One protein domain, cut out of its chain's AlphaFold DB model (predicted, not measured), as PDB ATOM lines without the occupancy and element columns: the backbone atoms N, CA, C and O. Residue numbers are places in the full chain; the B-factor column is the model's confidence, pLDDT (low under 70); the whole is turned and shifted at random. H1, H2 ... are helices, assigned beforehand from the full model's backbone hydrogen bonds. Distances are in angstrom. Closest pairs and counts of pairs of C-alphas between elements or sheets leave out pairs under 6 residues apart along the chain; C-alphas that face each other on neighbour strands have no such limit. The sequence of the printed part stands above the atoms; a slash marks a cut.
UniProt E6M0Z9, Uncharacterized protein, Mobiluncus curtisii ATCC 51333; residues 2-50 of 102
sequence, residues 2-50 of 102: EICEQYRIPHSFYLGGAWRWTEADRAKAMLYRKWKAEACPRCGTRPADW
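AT A GLANCE: This is residues 2 to 50 of the 102 residues of an uncharacterized protein of Mobiluncus curtisii ATCC 51333 (UniProt E6M0Z9). One long helix, H3, runs along much of the length of a narrow, loosely built model, with two short helices, H2 and H1, to one side of it. The link between H2 and H3, residues 15 to 22, loops round near the beginning of H3, and a tail, residues 38 to 50, carries on past its other end with no named element. The printed part has 49 residues with three named helices, in the order H1, H2, H3, and no named strand; the class is all helix, though 24 of the 49 residues, under half, are in named elements. The whole is loose, with a radius of gyration of the C-alphas of 12.9 A, and spans 38 by 18 by 14 A.

HOW THE PARTS SIT: H3, residues 23 to 37, only just touches H2, residues 11 to 14, with 3 pairs of C-alphas within 8 A. H3 touches H2 with residues 25 to 28 alone; the closest C-alphas of the two are those of His 11 and Asp 25, 5.5 A apart. H1, residues 2 to 6, is close to H3 but not clearly touching, its closest C-alphas being those of Glu 5 and Ala 29, 7.4 A apart. H1 is also close to H2 but not clearly touching, with the C-alphas of Cys 4 and His 11 closest at 6.0 A. In H1 and H3 every O i to N i+4 pair is within hydrogen-bond range; H2 is too short for such a pair.

IN THESE COORDINATES: H3 is 21.4 A long, from C-alpha 23 at (9.436, -66.478, 305.577) to C-alpha 37 at (16.148, -49.346, 316.523). H2 measures 4.9 A and H1 6.3 A from first to last C-alpha; H1 begins with C-alpha 2 at (14.720, -49.397, 303.520).

THE WHOLE: The two C-alphas farthest apart, those of Ala 18 and Arg 42, are 38.5 A from each other. The printed part has no cut. The link from H1 to H2 is tight and that from H2 to H3 is short. Mean pLDDT of the printed part is 91.8, and no printed residue is under 70.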
ATOM      1  N   GLU A   2      15.292 -50.749 303.366       94.06
ATOM      2  CA  GLU A   2      14.720 -49.397 303.520       94.06
ATOM      3  C   GLU A   2      13.525 -49.115 302.600       94.06
ATOM      4  O   GLU A   2      12.418 -48.882 303.079       94.06
ATOM      5  N   ILE A   3      13.709 -49.273 301.287       95.00
ATOM      6  CA  ILE A   3      12.632 -49.127 300.294       95.00
ATOM      7  C   ILE A   3      11.471 -50.095 300.575       95.00
ATOM      8  O   ILE A   3      10.302 -49.716 300.529       95.00
ATOM      9  N   CYS A   4      11.777 -51.349 300.921       96.19
ATOM     10  CA  CYS A   4      10.751 -52.350 301.210       96.19
ATOM     11  C   CYS A   4       9.909 -51.985 302.448       96.19
ATOM     12  O   CYS A   4       8.704 -52.230 302.464       96.19
ATOM     13  N   GLU A   5      10.522 -51.385 303.474       94.81
ATOM     14  CA  GLU A   5       9.820 -50.883 304.660       94.81
ATOM     15  C   GLU A   5       8.914 -49.698 304.307       94.81
ATOM     16  O   GLU A   5       7.736 -49.719 304.674       94.81
ATOM     17  N   GLN A   6       9.438 -48.710 303.571       96.19
ATOM     18  CA  GLN A   6       8.716 -47.493 303.186       96.19
ATOM     19  C   GLN A   6       7.432 -47.808 302.411       96.19
ATOM     20  O   GLN A   6       6.368 -47.292 302.744       96.19
ATOM     21  N   TYR A   7       7.516 -48.697 301.418       95.75
ATOM     22  CA  TYR A   7       6.374 -49.072 300.578       95.75
ATOM     23  C   TYR A   7       5.603 -50.293 301.089       95.75
ATOM     24  O   TYR A   7       4.635 -50.714 300.461       95.75
ATOM     25  N   ARG A   8       6.004 -50.863 302.234       94.56
ATOM     26  CA  ARG A   8       5.355 -52.028 302.859       94.56
ATOM     27  C   ARG A   8       5.278 -53.250 301.933       94.56
ATOM     28  O   ARG A   8       4.303 -54.001 301.969       94.56
ATOM     29  N   ILE A   9       6.330 -53.476 301.149       96.94
ATOM     30  CA  ILE A   9       6.408 -54.549 300.148       96.94
ATOM     31  C   ILE A   9       7.349 -55.686 300.589       96.94
ATOM     32  O   ILE A   9       8.320 -55.427 301.307       96.94
ATOM     33  N   PRO A  10       7.117 -56.942 300.158       97.31
ATOM     34  CA  PRO A  10       8.074 -58.029 300.361       97.31
ATOM     35  C   PRO A  10       9.405 -57.746 299.652       97.31
ATOM     36  O   PRO A  10       9.426 -57.209 298.543       97.31
ATOM     37  N   HIS A  11      10.526 -58.157 300.247       96.88
ATOM     38  CA  HIS A  11      11.836 -58.016 299.604       96.88
ATOM     39  C   HIS A  11      11.946 -58.885 298.343       96.88
ATOM     40  O   HIS A  11      12.525 -58.462 297.350       96.88
ATOM     41  N   SER A  12      11.369 -60.084 298.356       96.94
ATOM     42  CA  SER A  12      11.256 -60.954 297.184       96.94
ATOM     43  C   SER A  12      10.497 -60.288 296.031       96.94
ATOM     44  O   SER A  12      10.966 -60.340 294.898       96.94
ATOM     45  N   PHE A  13       9.388 -59.598 296.317       97.75
ATOM     46  CA  PHE A  13       8.651 -58.811 295.325       97.75
ATOM     47  C   PHE A  13       9.494 -57.658 294.774       97.75
ATOM     48  O   PHE A  13       9.547 -57.459 293.566       97.75
ATOM     49  N   TYR A  14      10.203 -56.931 295.643       96.38
ATOM     50  CA  TYR A  14      11.116 -55.865 295.216       96.38
ATOM     51  C   TYR A  14      12.196 -56.364 294.235       96.38
ATOM     52  O   TYR A  14      12.614 -55.622 293.353       96.38
ATOM     53  N   LEU A  15      12.604 -57.633 294.341       96.56
ATOM     54  CA  LEU A  15      13.537 -58.285 293.415       96.56
ATOM     55  C   LEU A  15      12.870 -58.900 292.166       96.56
ATOM     56  O   LEU A  15      13.515 -59.661 291.450       96.56
ATOM     57  N   GLY A  16      11.594 -58.606 291.899       96.31
ATOM     58  CA  GLY A  16      10.852 -59.120 290.741       96.31
ATOM     59  C   GLY A  16      10.112 -60.442 290.980       96.31
ATOM     60  O   GLY A  16       9.613 -61.047 290.034       96.31
ATOM     61  N   GLY A  17      10.031 -60.909 292.228       95.81
ATOM     62  CA  GLY A  17       9.208 -62.056 292.609       95.81
ATOM     63  C   GLY A  17       7.710 -61.734 292.685       95.81
ATOM     64  O   GLY A  17       7.268 -60.610 292.462       95.81
ATOM     65  N   ALA A  18       6.903 -62.733 293.048       93.31
ATOM     66  CA  ALA A  18       5.466 -62.545 293.251       93.31
ATOM     67  C   ALA A  18       5.163 -61.652 294.471       93.31
ATOM     68  O   ALA A  18       5.926 -61.617 295.439       93.31
ATOM     69  N   TRP A  19       4.001 -60.985 294.468       95.38
ATOM     70  CA  TRP A  19       3.506 -60.215 295.615       95.38
ATOM     71  C   TRP A  19       3.059 -61.142 296.758       95.38
ATOM     72  O   TRP A  19       1.874 -61.389 296.983       95.38
ATOM     73  N   ARG A  20       4.026 -61.714 297.477       95.62
ATOM     74  CA  ARG A  20       3.799 -62.621 298.604       95.62
ATOM     75  C   ARG A  20       4.906 -62.466 299.635       95.62
ATOM     76  O   ARG A  20       6.083 -62.524 299.309       95.62
ATOM     77  N   TRP A  21       4.523 -62.357 300.904       95.62
ATOM     78  CA  TRP A  21       5.475 -62.398 302.011       95.62
ATOM     79  C   TRP A  21       5.966 -63.824 302.244       95.62
ATOM     80  O   TRP A  21       5.217 -64.666 302.752       95.62
ATOM     81  N   THR A  22       7.223 -64.083 301.897       97.00
ATOM     82  CA  THR A  22       7.917 -65.322 302.262       97.00
ATOM     83  C   THR A  22       8.398 -65.271 303.714       97.00
ATOM     84  O   THR A  22       8.424 -64.213 304.348       97.00
ATOM     85  N   GLU A  23       8.802 -66.417 304.258       97.50
ATOM     86  CA  GLU A  23       9.436 -66.478 305.577       97.50
ATOM     87  C   GLU A  23      10.725 -65.644 305.626       97.50
ATOM     88  O   GLU A  23      10.917 -64.851 306.549       97.50
ATOM     89  N   ALA A  24      11.549 -65.720 304.576       96.69
ATOM     90  CA  ALA A  24      12.765 -64.924 304.449       96.69
ATOM     91  C   ALA A  24      12.480 -63.411 304.424       96.69
ATOM     92  O   ALA A  24      13.223 -62.638 305.030       96.69
ATOM     93  N   ASP A  25      11.400 -62.970 303.769       97.25
ATOM     94  CA  ASP A  25      11.006 -61.554 303.761       97.25
ATOM     95  C   ASP A  25      10.628 -61.064 305.158       97.25
ATOM     96  O   ASP A  25      11.026 -59.972 305.565       97.25
ATOM     97  N   ARG A  26       9.891 -61.885 305.916       96.62
ATOM     98  CA  ARG A  26       9.505 -61.566 307.296       96.62
ATOM     99  C   ARG A  26      10.726 -61.508 308.206       96.62
ATOM    100  O   ARG A  26      10.863 -60.548 308.960       96.62
ATOM    101  N   ALA A  27      11.630 -62.480 308.095       97.75
ATOM    102  CA  ALA A  27      12.877 -62.493 308.852       97.75
ATOM    103  C   ALA A  27      13.710 -61.232 308.566       97.75
ATOM    104  O   ALA A  27      14.106 -60.529 309.496       97.75
ATOM    105  N   LYS A  28      13.889 -60.872 307.288       96.38
ATOM    106  CA  LYS A  28      14.582 -59.638 306.887       96.38
ATOM    107  C   LYS A  28      13.896 -58.382 307.418       96.38
ATOM    108  O   LYS A  28      14.585 -57.472 307.867       96.38
ATOM    109  N   ALA A  29      12.566 -58.315 307.388       96.25
ATOM    110  CA  ALA A  29      11.820 -57.170 307.910       96.25
ATOM    111  C   ALA A  29      11.992 -57.014 309.429       96.25
ATOM    112  O   ALA A  29      12.206 -55.902 309.910       96.25
ATOM    113  N   MET A  30      11.958 -58.117 310.180       96.31
ATOM    114  CA  MET A  30      12.188 -58.105 311.628       96.31
ATOM    115  C   MET A  30      13.622 -57.694 311.972       96.31
ATOM    116  O   MET A  30      13.825 -56.827 312.821       96.31
ATOM    117  N   LEU A  31      14.612 -58.253 311.269       95.50
ATOM    118  CA  LEU A  31      16.018 -57.880 311.442       95.50
ATOM    119  C   LEU A  31      16.255 -56.410 311.100       95.50
ATOM    120  O   LEU A  31      16.926 -55.712 311.851       95.50
ATOM    121  N   TYR A  32      15.658 -55.915 310.016       94.19
ATOM    122  CA  TYR A  32      15.784 -54.515 309.625       94.19
ATOM    123  C   TYR A  32      15.172 -53.562 310.658       94.19
ATOM    124  O   TYR A  32      15.766 -52.531 310.963       94.19
ATOM    125  N   ARG A  33      14.029 -53.920 311.259       93.75
ATOM    126  CA  ARG A  33      13.436 -53.142 312.358       93.75
ATOM    127  C   ARG A  33      14.338 -53.090 313.583       93.75
ATOM    128  O   ARG A  33      14.530 -52.010 314.133       93.75
ATOM    129  N   LYS A  34      14.907 -54.231 313.985       93.69
ATOM    130  CA  LYS A  34      15.880 -54.286 315.086       93.69
ATOM    131  C   LYS A  34      17.090 -53.403 314.775       93.69
ATOM    132  O   LYS A  34      17.422 -52.533 315.567       93.69
ATOM    133  N   TRP A  35      17.660 -53.560 313.583       91.06
ATOM    134  CA  TRP A  35      18.778 -52.753 313.101       91.06
ATOM    135  C   TRP A  35      18.448 -51.256 313.137       91.06
ATOM    136  O   TRP A  35      19.248 -50.463 313.614       91.06
ATOM    137  N   LYS A  36      17.263 -50.825 312.692       91.69
ATOM    138  CA  LYS A  36      16.839 -49.412 312.739       91.69
ATOM    139  C   LYS A  36      16.718 -48.877 314.171       91.69
ATOM    140  O   LYS A  36      17.049 -47.722 314.404       91.69
ATOM    141  N   ALA A  37      16.280 -49.712 315.113       91.19
ATOM    142  CA  ALA A  37      16.148 -49.346 316.523       91.19
ATOM    143  C   ALA A  37      17.496 -49.213 317.259       91.19
ATOM    144  O   ALA A  37      17.559 -48.550 318.287       91.19
ATOM    145  N   GLU A  38      18.571 -49.810 316.738       90.69
ATOM    146  CA  GLU A  38      19.930 -49.692 317.298       90.69
ATOM    147  C   GLU A  38      20.590 -48.334 316.997       90.69
ATOM    148  O   GLU A  38      21.658 -48.031 317.531       90.69
ATOM    149  N   ALA A  39      19.980 -47.508 316.142       90.06
ATOM    150  CA  ALA A  39      20.467 -46.166 315.861       90.06
ATOM    151  C   ALA A  39      20.208 -45.223 317.042       90.06
ATOM    152  O   ALA A  39      19.098 -45.143 317.572       90.06
ATOM    153  N   CYS A  40      21.231 -44.464 317.431       85.06
ATOM    154  CA  CYS A  40      21.110 -43.447 318.464       85.06
ATOM    155  C   CYS A  40      20.077 -42.385 318.040       85.06
ATOM    156  O   CYS A  40      20.240 -41.781 316.978       85.06
ATOM    157  N   PRO A  41      19.066 -42.065 318.866       81.38
ATOM    158  CA  PRO A  41      18.045 -41.077 318.511       81.38
ATOM    159  C   PRO A  41      18.599 -39.648 318.400       81.38
ATOM    160  O   PRO A  41      17.938 -38.780 317.840       81.38
ATOM    161  N   ARG A  42      19.802 -39.390 318.932       80.12
ATOM    162  CA  ARG A  42      20.444 -38.071 318.908       80.12
ATOM    163  C   ARG A  42      21.334 -37.863 317.685       80.12
ATOM    164  O   ARG A  42      21.235 -36.829 317.038       80.12
ATOM    165  N   CYS A  43      22.228 -38.808 317.399       80.88
ATOM    166  CA  CYS A  43      23.233 -38.672 316.336       80.88
ATOM    167  C   CYS A  43      23.025 -39.628 315.151       80.88
ATOM    168  O   CYS A  43      23.741 -39.527 314.161       80.88
ATOM    169  N   GLY A  44      22.069 -40.560 315.230       82.62
ATOM    170  CA  GLY A  44      21.704 -41.481 314.146       82.62
ATOM    171  C   GLY A  44      22.675 -42.642 313.902       82.62
ATOM    172  O   GLY A  44      22.347 -43.548 313.138       82.62
ATOM    173  N   THR A  45      23.843 -42.647 314.547       84.56
ATOM    174  CA  THR A  45      24.850 -43.716 314.428       84.56
ATOM    175  C   THR A  45      24.478 -44.937 315.267       84.56
ATOM    176  O   THR A  45      23.848 -44.795 316.320       84.56
ATOM    177  N   ARG A  46      24.917 -46.128 314.856       82.81
ATOM    178  CA  ARG A  46      24.753 -47.402 315.581       82.81
ATOM    179  C   ARG A  46      26.080 -47.869 316.176       82.81
ATOM    180  O   ARG A  46      27.124 -47.509 315.646       82.81
ATOM    181  N   PRO A  47      26.070 -48.751 317.190       78.56
ATOM    182  CA  PRO A  47      27.291 -49.384 317.701       78.56
ATOM    183  C   PRO A  47      28.123 -50.090 316.615       78.56
ATOM    184  O   PRO A  47      29.342 -49.963 316.589       78.56
ATOM    185  N   ALA A  48      27.462 -50.763 315.667       76.44
ATOM    186  CA  ALA A  48      28.127 -51.453 314.559       76.44
ATOM    187  C   ALA A  48      28.871 -50.512 313.588       76.44
ATOM    188  O   ALA A  48      29.781 -50.972 312.902       76.44
ATOM    189  N   ASP A  49      28.529 -49.216 313.561       73.50
ATOM    190  CA  ASP A  49      29.219 -48.207 312.744       73.50
ATOM    191  C   ASP A  49      30.621 -47.879 313.303       73.50
ATOM    192  O   ASP A  49      31.406 -47.211 312.637       73.50
ATOM    193  N   TRP A  50      30.953 -48.339 314.518       72.31
ATOM    194  CA  TRP A  50      32.232 -48.062 315.187       72.31
ATOM    195  C   TRP A  50      33.188 -49.259 315.206       72.31
ATOM    196  O   TRP A  50      34.398 -49.073 315.152       72.31
TER     197      TRP A  50